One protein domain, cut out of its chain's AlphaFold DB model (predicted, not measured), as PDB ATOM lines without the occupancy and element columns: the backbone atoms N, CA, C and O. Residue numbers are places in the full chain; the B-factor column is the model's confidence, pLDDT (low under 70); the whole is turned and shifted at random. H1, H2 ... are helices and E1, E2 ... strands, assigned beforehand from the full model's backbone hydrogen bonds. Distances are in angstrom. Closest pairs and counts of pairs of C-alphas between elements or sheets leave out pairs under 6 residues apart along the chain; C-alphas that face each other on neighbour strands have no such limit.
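What this domain is: This is residues 4 to 53 and 90 to 145 of the 146 residues of an uncharacterized protein of Desulfurococcaceae archaeon (UniProt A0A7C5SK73). One long, strongly twisted sheet of eight strands makes a wall, with three helices over one face and no named helix over the other. The long strand E4 joins its two halves: E1, E2, E3 and E5 on the first, covered by H1 and H2, and E6, E7 and E8 on the second, where H3 covers the far end. The printed part has 106 residues, with three named helices and eight named strands in the order H1 E1 E2 E3 E4 E5 H2 E6 E7 E8 H3. The sheet is branched and mixed, with E4 and E6 parallel and the other neighbours antiparallel; the class is mixed, helices and strands. The whole is compact, with a radius of gyration of the C-alphas of 14.6 A, and only just elongated, spanning 42 by 28 by 21 A.

How they stand to each other: H1, residues 4 to 12, is over E2, residues 26 to 30, at a height over the sheet of 8.9 A; their closest C-alphas, Phe 10 and Cys 28, are 6.9 A apart. E1, residues 16 to 19, E2, E3, residues 33 to 38, and E4, residues 41 to 51, form a meander, each strand the antiparallel neighbour of the one before. Within hydrogen-bond range are N 18 and O 27 at 2.8 A, N 28 and O 35 at 2.8 A, and N 36 and O 43 at 2.8 A. E4 also pairs with E5, residues 90 to 96, with N 44 and O 94 at 2.8 A. H2, residues 101 to 113, is over E4 at a height over the sheet of 7.8 A, with C-alphas Ile 44 and Phe 108 closest at 6.5 A. With its residues 101 to 105 alone H2 only just touches H1, with 3 pairs of C-alphas within 8 A, the closest Phe 10 and Leu 105 at 6.6 A. E6, residues 116 to 121, pairs with E4 through N 51 and O 120 at 2.9 A. E6, E7, residues 126 to 131, and E8, residues 134 to 136, form a second meander, with N 119 and O 128 at 2.9 A and N 131 and O 134 at 2.9 A. H3, residues 138 to 143, is only just over E7 and E8, with 3 C-alphas on each; its closest C-alpha pair with E7, Leu 129 and Trp 141, is 7.0 A apart. In H1, H2 and H3 every O i to N i+4 pair is within hydrogen-bond range.

Where its parts are: H1 begins at C-alpha 4, (188.513, 184.901, 269.105). E4, the longest strand, measures 31.3 A from first to last C-alpha and ends at C-alpha 51, (224.204, 197.483, 264.530). E5 measures 19.8 A, H2 18.0 A and E3 16.9 A. H3 ends at C-alpha 143, (210.869, 196.139, 286.316).

The domain as a whole: The two farthest C-alphas, Asn 5 and Glu 53, are 44.0 A apart. Residues 54 to 89 are not printed, and C-alphas 53 and 90 are 15.5 A apart across the cut. Of the links printed whole, none is long. Mean pLDDT of the printed part is 88.6, with residues 53 and 122 to 125 under 70.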
ATOM      1  N   ARG A   4     189.217 183.639 269.353       90.00
ATOM      2  CA  ARG A   4     188.513 184.901 269.105       90.00
ATOM      3  C   ARG A   4     188.306 185.729 270.379       90.00
ATOM      4  O   ARG A   4     188.340 186.953 270.315       90.00
ATOM      5  N   ASN A   5     188.126 185.079 271.531       92.44
ATOM      6  CA  ASN A   5     188.030 185.773 272.816       92.44
ATOM      7  C   ASN A   5     189.387 186.321 273.252       92.44
ATOM      8  O   ASN A   5     189.441 187.437 273.751       92.44
ATOM      9  N   ILE A   6     190.472 185.585 272.996       91.62
ATOM     10  CA  ILE A   6     191.840 186.058 273.250       91.62
ATOM     11  C   ILE A   6     192.125 187.304 272.411       91.62
ATOM     12  O   ILE A   6     192.539 188.321 272.952       91.62
ATOM     13  N   VAL A   7     191.823 187.263 271.111       94.88
ATOM     14  CA  VAL A   7     192.006 188.398 270.188       94.88
ATOM     15  C   VAL A   7     191.279 189.651 270.680       94.88
ATOM     16  O   VAL A   7     191.875 190.722 270.724       94.88
ATOM     17  N   ARG A   8     190.033 189.515 271.150       95.44
ATOM     18  CA  ARG A   8     189.269 190.637 271.722       95.44
ATOM     19  C   ARG A   8     189.949 191.279 272.930       95.44
ATOM     20  O   ARG A   8     189.755 192.467 273.169       95.44
ATOM     21  N   LEU A   9     190.715 190.522 273.715       95.12
ATOM     22  CA  LEU A   9     191.473 191.089 274.832       95.12
ATOM     23  C   LEU A   9     192.635 191.958 274.336       95.12
ATOM     24  O   LEU A   9     192.864 193.024 274.899       95.12
ATOM     25  N   PHE A  10     193.309 191.557 273.253       95.38
ATOM     26  CA  PHE A  10     194.336 192.383 272.607       95.38
ATOM     27  C   PHE A  10     193.728 193.654 271.991       95.38
ATOM     28  O   PHE A  10     194.276 194.743 272.148       95.38
ATOM     29  N   GLU A  11     192.560 193.552 271.357       96.00
ATOM     30  CA  GLU A  11     191.842 194.721 270.824       96.00
ATOM     31  C   GLU A  11     191.478 195.725 271.932       96.00
ATOM     32  O   GLU A  11     191.636 196.932 271.752       96.00
ATOM     33  N   LYS A  12     191.062 195.244 273.115       95.75
ATOM     34  CA  LYS A  12     190.720 196.097 274.271       95.75
ATOM     35  C   LYS A  12     191.880 196.949 274.785       95.75
ATOM     36  O   LYS A  12     191.634 198.039 275.289       95.75
ATOM     37  N   ILE A  13     193.119 196.481 274.657       93.69
ATOM     38  CA  ILE A  13     194.324 197.236 275.047       93.69
ATOM     39  C   ILE A  13     194.882 198.092 273.893       93.69
ATOM     40  O   ILE A  13     196.002 198.605 273.965       93.69
ATOM     41  N   GLY A  14     194.102 198.262 272.820       93.25
ATOM     42  CA  GLY A  14     194.414 199.140 271.693       93.25
ATOM     43  C   GLY A  14     195.219 198.485 270.569       93.25
ATOM     44  O   GLY A  14     195.742 199.203 269.717       93.25
ATOM     45  N   ALA A  15     195.344 197.154 270.543       95.44
ATOM     46  CA  ALA A  15     195.965 196.463 269.417       95.44
ATOM     47  C   ALA A  15     195.020 196.416 268.207       95.44
ATOM     48  O   ALA A  15     193.807 196.251 268.345       95.44
ATOM     49  N   LYS A  16     195.582 196.492 267.001       97.25
ATOM     50  CA  LYS A  16     194.863 196.162 265.764       97.25
ATOM     51  C   LYS A  16     195.078 194.687 265.470       97.25
ATOM     52  O   LYS A  16     196.214 194.237 265.539       97.25
ATOM     53  N   CYS A  17     194.026 193.947 265.134       97.06
ATOM     54  CA  CYS A  17     194.113 192.508 264.899       97.06
ATOM     55  C   CYS A  17     193.599 192.114 263.509       97.06
ATOM     56  O   CYS A  17     192.642 192.688 262.992       97.06
ATOM     57  N   ARG A  18     194.221 191.095 262.907       95.81
ATOM     58  CA  ARG A  18     193.802 190.482 261.639       95.81
ATOM     59  C   ARG A  18     193.811 188.961 261.738       95.81
ATOM     60  O   ARG A  18     194.682 188.380 262.380       95.81
ATOM     61  N   LYS A  19     192.869 188.304 261.061       95.06
ATOM     62  CA  LYS A  19     192.871 186.845 260.870       95.06
ATOM     63  C   LYS A  19     193.516 186.505 259.528       95.06
ATOM     64  O   LYS A  19     193.164 187.106 258.514       95.06
ATOM     65  N   PHE A  20     194.396 185.508 259.493       91.00
ATOM     66  CA  PHE A  20     194.908 184.984 258.227       91.00
ATOM     67  C   PHE A  20     193.829 184.177 257.496       91.00
ATOM     68  O   PHE A  20     193.183 183.294 258.065       91.00
ATOM     69  N   ARG A  21     193.622 184.471 256.209       84.75
ATOM     70  CA  ARG A  21     192.606 183.790 255.396       84.75
ATOM     71  C   ARG A  21     192.915 182.291 255.317       84.75
ATOM     72  O   ARG A  21     194.040 181.903 255.023       84.75
ATOM     73  N   GLY A  22     191.911 181.458 255.591       84.06
ATOM     74  CA  GLY A  22     192.035 179.998 255.530       84.06
ATOM     75  C   GLY A  22     192.847 179.358 256.663       84.06
ATOM     76  O   GLY A  22     193.146 178.172 256.576       84.06
ATOM     77  N   ARG A  23     193.214 180.104 257.717       88.62
ATOM     78  CA  ARG A  23     193.930 179.571 258.888       88.62
ATOM     79  C   ARG A  23     193.291 180.050 260.190       88.62
ATOM     80  O   ARG A  23     192.754 181.156 260.263       88.62
ATOM     81  N   GLU A  24     193.380 179.246 261.244       90.56
ATOM     82  CA  GLU A  24     193.023 179.656 262.612       90.56
ATOM     83  C   GLU A  24     194.187 180.378 263.303       90.56
ATOM     84  O   GLU A  24     194.591 180.041 264.412       90.56
ATOM     85  N   VAL A  25     194.749 181.370 262.614       93.94
ATOM     86  CA  VAL A  25     195.861 182.185 263.105       93.94
ATOM     87  C   VAL A  25     195.441 183.642 263.065       93.94
ATOM     88  O   VAL A  25     194.940 184.132 262.046       93.94
ATOM     89  N   TYR A  26     195.669 184.331 264.172       95.38
ATOM     90  CA  TYR A  26     195.442 185.756 264.320       95.38
ATOM     91  C   TYR A  26     196.768 186.458 264.568       95.38
ATOM     92  O   TYR A  26     197.685 185.900 265.167       95.38
ATOM     93  N   GLU A  27     196.859 187.689 264.099       96.56
ATOM     94  CA  GLU A  27     197.994 188.561 264.333       96.56
ATOM     95  C   GLU A  27     197.477 189.904 264.815       96.56
ATOM     96  O   GLU A  27     196.654 190.529 264.148       96.56
ATOM     97  N   CYS A  28     197.934 190.307 265.989       97.06
ATOM     98  CA  CYS A  28     197.624 191.580 266.612       97.06
ATOM     99  C   CYS A  28     198.894 192.420 266.688       97.06
ATOM    100  O   CYS A  28     199.961 191.877 266.940       97.06
ATOM    101  N   TRP A  29     198.812 193.729 266.488       97.38
ATOM    102  CA  TRP A  29     199.974 194.610 266.570       97.38
ATOM    103  C   TRP A  29     199.633 195.944 267.231       97.38
ATOM    104  O   TRP A  29     198.510 196.448 267.117       97.38
ATOM    105  N   LYS A  30     200.616 196.505 267.937       95.00
ATOM    106  CA  LYS A  30     200.576 197.822 268.585       95.00
ATOM    107  C   LYS A  30     201.998 198.392 268.550       95.00
ATOM    108  O   LYS A  30     202.901 197.825 269.156       95.00
ATOM    109  N   GLY A  31     202.204 199.474 267.797       90.38
ATOM    110  CA  GLY A  31     203.556 199.955 267.484       90.38
ATOM    111  C   GLY A  31     204.367 198.891 266.734       90.38
ATOM    112  O   GLY A  31     203.849 198.282 265.797       90.38
ATOM    113  N   ASN A  32     205.598 198.644 267.189       87.06
ATOM    114  CA  ASN A  32     206.522 197.648 266.626       87.06
ATOM    115  C   ASN A  32     206.389 196.247 267.253       87.06
ATOM    116  O   ASN A  32     207.129 195.333 266.889       87.06
ATOM    117  N   VAL A  33     205.450 196.065 268.190       92.44
ATOM    118  CA  VAL A  33     205.214 194.783 268.862       92.44
ATOM    119  C   VAL A  33     204.060 194.048 268.185       92.44
ATOM    120  O   VAL A  33     202.965 194.591 267.999       92.44
ATOM    121  N   VAL A  34     204.298 192.786 267.843       95.69
ATOM    122  CA  VAL A  34     203.353 191.896 267.163       95.69
ATOM    123  C   VAL A  34     203.060 190.696 268.056       95.69
ATOM    124  O   VAL A  34     203.958 190.113 268.642       95.69
ATOM    125  N   ALA A  35     201.803 190.286 268.159       95.19
ATOM    126  CA  ALA A  35     201.381 189.056 268.808       95.19
ATOM    127  C   ALA A  35     200.729 188.124 267.783       95.19
ATOM    128  O   ALA A  35     199.709 188.467 267.185       95.19
ATOM    129  N   ARG A  36     201.283 186.925 267.601       95.69
ATOM    130  CA  ARG A  36     200.685 185.844 266.813       95.69
ATOM    131  C   ARG A  36     199.975 184.863 267.738       95.69
ATOM    132  O   ARG A  36     200.577 184.369 268.685       95.69
ATOM    133  N   ILE A  37     198.708 184.581 267.458       94.75
ATOM    134  CA  ILE A  37     197.824 183.772 268.302       94.75
ATOM    135  C   ILE A  37     197.252 182.632 267.459       94.75
ATOM    136  O   ILE A  37     196.604 182.878 266.439       94.75
ATOM    137  N   ASP A  38     197.465 181.394 267.888       93.06
ATOM    138  CA  ASP A  38     196.943 180.191 267.238       93.06
ATOM    139  C   ASP A  38     196.631 179.088 268.266       93.06
ATOM    140  O   ASP A  38     196.729 179.297 269.476       93.06
ATOM    141  N   GLY A  39     196.230 177.902 267.799       87.94
ATOM    142  CA  GLY A  39     195.903 176.771 268.677       87.94
ATOM    143  C   GLY A  39     197.070 176.261 269.537       87.94
ATOM    144  O   GLY A  39     196.830 175.568 270.522       87.94
ATOM    145  N   SER A  40     198.317 176.610 269.203       87.69
ATOM    146  CA  SER A  40     199.511 176.238 269.971       87.69
ATOM    147  C   SER A  40     199.846 177.234 271.085       87.69
ATOM    148  O   SER A  40     200.543 176.875 272.037       87.69
ATOM    149  N   GLY A  41     199.354 178.474 271.002       88.69
ATOM    150  CA  GLY A  41     199.635 179.509 271.991       88.69
ATOM    151  C   GLY A  41     199.673 180.924 271.426       88.69
ATOM    152  O   GLY A  41     199.051 181.247 270.416       88.69
ATOM    153  N   ILE A  42     200.409 181.777 272.133       92.06
ATOM    154  CA  ILE A  42     200.609 183.191 271.821       92.06
ATOM    155  C   ILE A  42     202.116 183.440 271.717       92.06
ATOM    156  O   ILE A  42     202.866 183.086 272.623       92.06
ATOM    157  N   ILE A  43     202.570 184.048 270.627       92.81
ATOM    158  CA  ILE A  43     203.958 184.471 270.429       92.81
ATOM    159  C   ILE A  43     203.965 185.988 270.314       92.81
ATOM    160  O   ILE A  43     203.357 186.521 269.395       92.81
ATOM    161  N   ILE A  44     204.654 186.665 271.225       88.19
ATOM    162  CA  ILE A  44     204.904 188.104 271.156       88.19
ATOM    163  C   ILE A  44     206.280 188.304 270.537       88.19
ATOM    164  O   ILE A  44     207.257 187.703 270.980       88.19
ATOM    165  N   GLU A  45     206.342 189.125 269.503       90.62
ATOM    166  CA  GLU A  45     207.526 189.463 268.737       90.62
ATOM    167  C   GLU A  45     207.745 190.974 268.837       90.62
ATOM    168  O   GLU A  45     206.820 191.753 268.616       90.62
ATOM    169  N   SER A  46     208.962 191.386 269.181       87.62
ATOM    170  CA  SER A  46     209.406 192.776 269.063       87.62
ATOM    171  C   SER A  46     210.599 192.810 268.119       87.62
ATOM    172  O   SER A  46     211.551 192.035 268.292       87.62
ATOM    173  N   SER A  47     210.514 193.651 267.090       85.38
ATOM    174  CA  SER A  47     211.619 193.878 266.162       85.38
ATOM    175  C   SER A  47     212.777 194.518 266.914       85.38
ATOM    176  O   SER A  47     212.609 195.520 267.600       85.38
ATOM    177  N   GLY A  48     213.947 193.908 266.802       81.81
ATOM    178  CA  GLY A  48     215.204 194.452 267.282       81.81
ATOM    179  C   GLY A  48     216.090 194.872 266.120       81.81
ATOM    180  O   GLY A  48     215.787 194.614 264.954       81.81
ATOM    181  N   GLU A  49     217.237 195.450 266.448       80.75
ATOM    182  CA  GLU A  49     218.207 195.878 265.443       80.75
ATOM    183  C   GLU A  49     219.550 195.181 265.622       80.75
ATOM    184  O   GLU A  49     219.959 194.805 266.724       80.75
ATOM    185  N   PHE A  50     220.258 195.028 264.510       77.31
ATOM    186  CA  PHE A  50     221.649 194.614 264.505       77.31
ATOM    187  C   PHE A  50     222.497 195.775 263.996       77.31
ATOM    188  O   PHE A  50     222.352 196.185 262.846       77.31
ATOM    189  N   ARG A  51     223.373 196.315 264.850       72.94
ATOM    190  CA  ARG A  51     224.204 197.483 264.530       72.94
ATOM    191  C   ARG A  51     225.686 197.132 264.598       72.94
ATOM    192  O   ARG A  51     226.214 196.758 265.647       72.94
ATOM    193  N   LEU A  52     226.387 197.332 263.484       71.56
ATOM    194  CA  LEU A  52     227.841 197.140 263.386       71.56
ATOM    195  C   LEU A  52     228.656 198.384 263.761       71.56
ATOM    196  O   LEU A  52     229.880 198.333 263.682       71.56
ATOM    197  N   GLU A  53     227.998 199.451 264.225       60.44
ATOM    198  CA  GLU A  53     228.546 200.795 264.493       60.44
ATOM    199  C   GLU A  53     229.779 200.834 265.420       60.44
ATOM    200  O   GLU A  53     230.490 201.832 265.448       60.44
ATOM    201  N   LEU A  90     216.895 191.279 263.700       81.00
ATOM    202  CA  LEU A  90     216.828 190.695 265.043       81.00
ATOM    203  C   LEU A  90     215.367 190.695 265.504       81.00
ATOM    204  O   LEU A  90     214.654 191.669 265.300       81.00
ATOM    205  N   VAL A  91     214.895 189.609 266.120       84.62
ATOM    206  CA  VAL A  91     213.527 189.540 266.662       84.62
ATOM    207  C   VAL A  91     213.558 188.881 268.032       84.62
ATOM    208  O   VAL A  91     213.949 187.717 268.156       84.62
ATOM    209  N   LEU A  92     213.096 189.597 269.056       84.38
ATOM    210  CA  LEU A  92     212.849 189.019 270.374       84.38
ATOM    211  C   LEU A  92     211.497 188.307 270.355       84.38
ATOM    212  O   LEU A  92     210.479 188.943 270.094       84.38
ATOM    213  N   LYS A  93     211.478 187.000 270.645       89.50
ATOM    214  CA  LYS A  93     210.253 186.187 270.666       89.50
ATOM    215  C   LYS A  93     209.964 185.648 272.059       89.50
ATOM    216  O   LYS A  93     210.781 184.931 272.630       89.50
ATOM    217  N   LEU A  94     208.767 185.922 272.563       87.38
ATOM    218  CA  LEU A  94     208.268 185.435 273.846       87.38
ATOM    219  C   LEU A  94     207.045 184.553 273.599       87.38
ATOM    220  O   LEU A  94     206.049 185.005 273.035       87.38
ATOM    221  N   ARG A  95     207.112 183.281 273.998       90.69
ATOM    222  CA  ARG A  95     206.041 182.302 273.770       90.69
ATOM    223  C   ARG A  95     205.277 182.024 275.061       90.69
ATOM    224  O   ARG A  95     205.871 181.680 276.076       90.69
ATOM    225  N   PHE A  96     203.954 182.087 274.982       86.44
ATOM    226  CA  PHE A  96     203.024 181.821 276.071       86.44
ATOM    227  C   PHE A  96     202.029 180.738 275.653       86.44
ATOM    228  O   PHE A  96     201.533 180.726 274.528       86.44
ATOM    229  N   GLY A  97     201.703 179.829 276.572       82.69
ATOM    230  CA  GLY A  97     200.584 178.904 276.381       82.69
ATOM    231  C   GLY A  97     199.233 179.609 276.536       82.69
ATOM    232  O   GLY A  97     199.134 180.623 277.227       82.69
ATOM    233  N   LEU A  98     198.169 179.028 275.972       86.44
ATOM    234  CA  LEU A  98     196.799 179.567 276.053       86.44
ATOM    235  C   LEU A  98     196.233 179.654 277.486       86.44
ATOM    236  O   LEU A  98     195.204 180.283 277.691       86.44
ATOM    237  N   GLY A  99     196.880 179.034 278.479       83.75
ATOM    238  CA  GLY A  99     196.545 179.202 279.900       83.75
ATOM    239  C   GLY A  99     197.169 180.441 280.559       83.75
ATOM    240  O   GLY A  99     196.811 180.767 281.680       83.75
ATOM    241  N   ASN A 100     198.092 181.135 279.885       88.25
ATOM    242  CA  ASN A 100     198.822 182.299 280.407       88.25
ATOM    243  C   ASN A 100     198.484 183.586 279.632       88.25
ATOM    244  O   ASN A 100     199.350 184.438 279.431       88.25
ATOM    245  N   VAL A 101     197.239 183.722 279.164       89.12
ATOM    246  CA  VAL A 101     196.819 184.857 278.324       89.12
ATOM    247  C   VAL A 101     197.000 186.196 279.025       89.12
ATOM    248  O   VAL A 101     197.491 187.127 278.399       89.12
ATOM    249  N   ASP A 102     196.691 186.283 280.318       88.88
ATOM    250  CA  ASP A 102     196.828 187.534 281.070       88.88
ATOM    251  C   ASP A 102     198.287 188.000 281.131       88.88
ATOM    252  O   ASP A 102     198.578 189.175 280.920       88.88
ATOM    253  N   LYS A 103     199.227 187.062 281.319       84.50
ATOM    254  CA  LYS A 103     200.666 187.357 281.270       84.50
ATOM    255  C   LYS A 103     201.091 187.801 279.875       84.50
ATOM    256  O   LYS A 103     201.831 188.768 279.758       84.50
ATOM    257  N   ALA A 104     200.601 187.132 278.829       88.69
ATOM    258  CA  ALA A 104     200.896 187.517 277.452       88.69
ATOM    259  C   ALA A 104     200.370 188.930 277.136       88.69
ATOM    260  O   ALA A 104     201.093 189.742 276.570       88.69
ATOM    261  N   LEU A 105     199.143 189.258 277.543       89.81
ATOM    262  CA  LEU A 105     198.561 190.591 277.370       89.81
ATOM    263  C   LEU A 105     199.346 191.659 278.123       89.81
ATOM    264  O   LEU A 105     199.661 192.692 277.540       89.81
ATOM    265  N   HIS A 106     199.683 191.396 279.388       91.88
ATOM    266  CA  HIS A 106     200.504 192.295 280.197       91.88
ATOM    267  C   HIS A 106     201.852 192.546 279.523       91.88
ATOM    268  O   HIS A 106     202.194 193.692 279.247       91.88
ATOM    269  N   THR A 107     202.575 191.485 279.153       89.81
ATOM    270  CA  THR A 107     203.853 191.592 278.439       89.81
ATOM    271  C   THR A 107     203.713 192.378 277.139       89.81
ATOM    272  O   THR A 107     204.478 193.311 276.920       89.81
ATOM    273  N   PHE A 108     202.730 192.051 276.297       91.12
ATOM    274  CA  PHE A 108     202.498 192.742 275.027       91.12
ATOM    275  C   PHE A 108     202.245 194.233 275.245       91.12
ATOM    276  O   PHE A 108     202.856 195.069 274.583       91.12
ATOM    277  N   ASN A 109     201.361 194.567 276.190       93.06
ATOM    278  CA  ASN A 109     200.992 195.949 276.440       93.06
ATOM    279  C   ASN A 109     202.176 196.753 276.976       93.06
ATOM    280  O   ASN A 109     202.455 197.830 276.461       93.06
ATOM    281  N   ARG A 110     202.907 196.209 277.958       91.44
ATOM    282  CA  ARG A 110     204.065 196.879 278.555       91.44
ATOM    283  C   ARG A 110     205.206 197.055 277.555       91.44
ATOM    284  O   ARG A 110     205.778 198.136 277.501       91.44
ATOM    285  N   MET A 111     205.489 196.049 276.721       91.31
ATOM    286  CA  MET A 111     206.482 196.190 275.649       91.31
ATOM    287  C   MET A 111     206.103 197.284 274.652       91.31
ATOM    288  O   MET A 111     206.972 198.040 274.237       91.31
ATOM    289  N   ALA A 112     204.826 197.380 274.275       91.88
ATOM    290  CA  ALA A 112     204.368 198.380 273.315       91.88
ATOM    291  C   ALA A 112     204.298 199.798 273.909       91.88
ATOM    292  O   ALA A 112     204.593 200.764 273.215       91.88
ATOM    293  N   GLU A 113     203.892 199.944 275.172       93.44
ATOM    294  CA  GLU A 113     203.788 201.244 275.853       93.44
ATOM    295  C   GLU A 113     205.147 201.828 276.230       93.44
ATOM    296  O   GLU A 113     205.346 203.038 276.148       93.44
ATOM    297  N   GLU A 114     206.072 200.976 276.668       92.88
ATOM    298  CA  GLU A 114     207.414 201.390 277.080       92.88
ATOM    299  C   GLU A 114     208.439 201.300 275.946       92.88
ATOM    300  O   GLU A 114     209.616 201.564 276.184       92.88
ATOM    301  N   ASP A 115     207.995 200.934 274.738       90.62
ATOM    302  CA  ASP A 115     208.832 200.740 273.554       90.62
ATOM    303  C   ASP A 115     210.077 199.895 273.875       90.62
ATOM    304  O   ASP A 115     211.218 200.363 273.870       90.62
ATOM    305  N   LEU A 116     209.827 198.643 274.273       89.31
ATOM    306  CA  LEU A 116     210.871 197.697 274.655       89.31
ATOM    307  C   LEU A 116     211.315 196.848 273.468       89.31
ATOM    308  O   LEU A 116     210.533 196.100 272.867       89.31
ATOM    309  N   TRP A 117     212.613 196.874 273.213       90.12
ATOM    310  CA  TRP A 117     213.246 196.096 272.159       90.12
ATOM    311  C   TRP A 117     214.713 195.837 272.503       90.12
ATOM    312  O   TRP A 117     215.213 196.234 273.560       90.12
ATOM    313  N   VAL A 118     215.390 195.078 271.649       89.50
ATOM    314  CA  VAL A 118     216.777 194.662 271.862       89.50
ATOM    315  C   VAL A 118     217.635 195.047 270.672       89.50
ATOM    316  O   VAL A 118     217.181 195.011 269.529       89.50
ATOM    317  N   VAL A 119     218.894 195.365 270.949       87.50
ATOM    318  CA  VAL A 119     219.909 195.614 269.927       87.50
ATOM    319  C   VAL A 119     221.060 194.668 270.164       87.50
ATOM    320  O   VAL A 119     221.542 194.555 271.287       87.50
ATOM    321  N   ILE A 120     221.537 194.016 269.113       82.62
ATOM    322  CA  ILE A 120     222.873 193.432 269.145       82.62
ATOM    323  C   ILE A 120     223.811 194.447 268.513       82.62
ATOM    324  O   ILE A 120     223.675 194.806 267.344       82.62
ATOM    325  N   THR A 121     224.736 194.936 269.325       74.31
ATOM    326  CA  THR A 121     225.800 195.828 268.882       74.31
ATOM    327  C   THR A 121     227.101 195.058 268.777       74.31
ATOM    328  O   THR A 121     227.312 194.123 269.542       74.31
ATOM    329  N   ASN A 122     227.972 195.498 267.866       68.25
ATOM    330  CA  ASN A 122     229.322 194.978 267.634       68.25
ATOM    331  C   ASN A 122     229.395 193.508 267.165       68.25
ATOM    332  O   ASN A 122     228.499 192.693 267.370       68.25
ATOM    333  N   ILE A 123     230.512 193.150 266.530       65.94
ATOM    334  CA  ILE A 123     230.732 191.785 266.025       65.94
ATOM    335  C   ILE A 123     230.889 190.735 267.142       65.94
ATOM    336  O   ILE A 123     230.752 189.541 266.889       65.94
ATOM    337  N   LYS A 124     231.157 191.169 268.384       65.81
ATOM    338  CA  LYS A 124     231.205 190.299 269.573       65.81
ATOM    339  C   LYS A 124     229.813 190.015 270.152       65.81
ATOM    340  O   LYS A 124     229.707 189.190 271.055       65.81
ATOM    341  N   GLY A 125     228.763 190.645 269.623       69.19
ATOM    342  CA  GLY A 125     227.380 190.346 269.959       69.19
ATOM    343  C   GLY A 125     226.920 190.917 271.300       69.19
ATOM    344  O   GLY A 125     226.199 190.242 272.031       69.19
ATOM    345  N   GLU A 126     227.333 192.135 271.658       82.25
ATOM    346  CA  GLU A 126     226.850 192.788 272.879       82.25
ATOM    347  C   GLU A 126     225.342 193.063 272.776       82.25
ATOM    348  O   GLU A 126     224.900 193.918 272.001       82.25
ATOM    349  N   LEU A 127     224.556 192.339 273.579       83.38
ATOM    350  CA  LEU A 127     223.113 192.517 273.693       83.38
ATOM    351  C   LEU A 127     222.797 193.731 274.573       83.38
ATOM    352  O   LEU A 127     223.021 193.712 275.783       83.38
ATOM    353  N   ARG A 128     222.211 194.757 273.963       89.19
ATOM    354  CA  ARG A 128     221.696 195.951 274.628       89.19
ATOM    355  C   ARG A 128     220.179 195.888 274.730       89.19
ATOM    356  O   ARG A 128     219.492 195.422 273.820       89.19
ATOM    357  N   LEU A 129     219.670 196.361 275.862       90.25
ATOM    358  CA  LEU A 129     218.246 196.419 276.163       90.25
ATOM    359  C   LEU A 129     217.777 197.863 276.015       90.25
ATOM    360  O   LEU A 129     218.318 198.760 276.665       90.25
ATOM    361  N   MET A 130     216.786 198.074 275.159       92.25
ATOM    362  CA  MET A 130     216.269 199.397 274.830       92.25
ATOM    363  C   MET A 130     214.908 199.611 275.483       92.25
ATOM    364  O   MET A 130     214.101 198.679 275.593       92.25
ATOM    365  N   LYS A 131     214.677 200.848 275.922       92.81
ATOM    366  CA  LYS A 131     213.404 201.356 276.434       92.81
ATOM    367  C   LYS A 131     213.254 202.799 275.974       92.81
ATOM    368  O   LYS A 131     214.053 203.644 276.381       92.81
ATOM    369  N   ARG A 132     212.242 203.084 275.149       92.69
ATOM    370  CA  ARG A 132     211.978 204.432 274.604       92.69
ATOM    371  C   ARG A 132     213.242 205.079 274.015       92.69
ATOM    372  O   ARG A 132     213.610 206.184 274.409       92.69
ATOM    373  N   GLU A 133     213.935 204.357 273.134       89.19
ATOM    374  CA  GLU A 133     215.196 204.777 272.482       89.19
ATOM    375  C   GLU A 133     216.428 204.948 273.399       89.19
ATOM    376  O   GLU A 133     217.503 205.325 272.933       89.19
ATOM    377  N   ILE A 134     216.327 204.641 274.696       92.56
ATOM    378  CA  ILE A 134     217.443 204.752 275.646       92.56
ATOM    379  C   ILE A 134     217.919 203.355 276.054       92.56
ATOM    380  O   ILE A 134     217.121 202.451 276.310       92.56
ATOM    381  N   MET A 135     219.241 203.180 276.136       91.56
ATOM    382  CA  MET A 135     219.851 201.964 276.672       91.56
ATOM    383  C   MET A 135     219.669 201.911 278.191       91.56
ATOM    384  O   MET A 135     220.080 202.829 278.901       91.56
ATOM    385  N   VAL A 136     219.117 200.807 278.688       91.31
ATOM    386  CA  VAL A 136     218.866 200.593 280.119       91.31
ATOM    387  C   VAL A 136     219.491 199.292 280.618       91.31
ATOM    388  O   VAL A 136     219.768 198.364 279.856       91.31
ATOM    389  N   GLY A 137     219.719 199.205 281.929       90.50
ATOM    390  CA  GLY A 137     220.192 197.975 282.565       90.50
ATOM    391  C   GLY A 137     219.091 196.917 282.693       90.50
ATOM    392  O   GLY A 137     217.906 197.238 282.776       90.50
ATOM    393  N   ILE A 138     219.477 195.640 282.811       90.25
ATOM    394  CA  ILE A 138     218.529 194.511 282.901       90.25
ATOM    395  C   ILE A 138     217.511 194.639 284.041       90.25
ATOM    396  O   ILE A 138     216.361 194.242 283.881       90.25
ATOM    397  N   LYS A 139     217.905 195.209 285.188       90.62
ATOM    398  CA  LYS A 139     216.995 195.395 286.329       90.62
ATOM    399  C   LYS A 139     215.861 196.355 285.984       90.62
ATOM    400  O   LYS A 139     214.706 195.990 286.157       90.62
ATOM    401  N   GLU A 140     216.199 197.525 285.446       91.19
ATOM    402  CA  GLU A 140     215.211 198.515 285.014       91.19
ATOM    403  C   GLU A 140     214.328 197.957 283.889       91.19
ATOM    404  O   GLU A 140     213.111 198.130 283.906       91.19
ATOM    405  N   TRP A 141     214.927 197.239 282.936       91.44
ATOM    406  CA  TRP A 141     214.191 196.648 281.822       91.44
ATOM    407  C   TRP A 141     213.158 195.611 282.294       91.44
ATOM    408  O   TRP A 141     212.023 195.602 281.826       91.44
ATOM    409  N   LEU A 142     213.517 194.766 283.267       87.94
ATOM    410  CA  LEU A 142     212.614 193.756 283.828       87.94
ATOM    411  C   LEU A 142     211.560 194.335 284.783       87.94
ATOM    412  O   LEU A 142     210.492 193.744 284.934       87.94
ATOM    413  N   GLU A 143     211.830 195.471 285.428       88.69
ATOM    414  CA  GLU A 143     210.869 196.139 286.316       88.69
ATOM    415  C   GLU A 143     209.596 196.582 285.599       88.69
ATOM    416  O   GLU A 143     208.542 196.627 286.222       88.69
ATOM    417  N   VAL A 144     209.657 196.804 284.286       85.00
ATOM    418  CA  VAL A 144     208.493 197.145 283.455       85.00
ATOM    419  C   VAL A 144     207.401 196.062 283.473       85.00
ATOM    420  O   VAL A 144     206.231 196.375 283.239       85.00
ATOM    421  N   PHE A 145     207.777 194.807 283.741       84.44
ATOM    422  CA  PHE A 145     206.875 193.652 283.729       84.44
ATOM    423  C   PHE A 145     206.351 193.247 285.108       84.44
ATOM    424  O   PHE A 145     205.504 192.352 285.168       84.44
TER     425      PHE A 145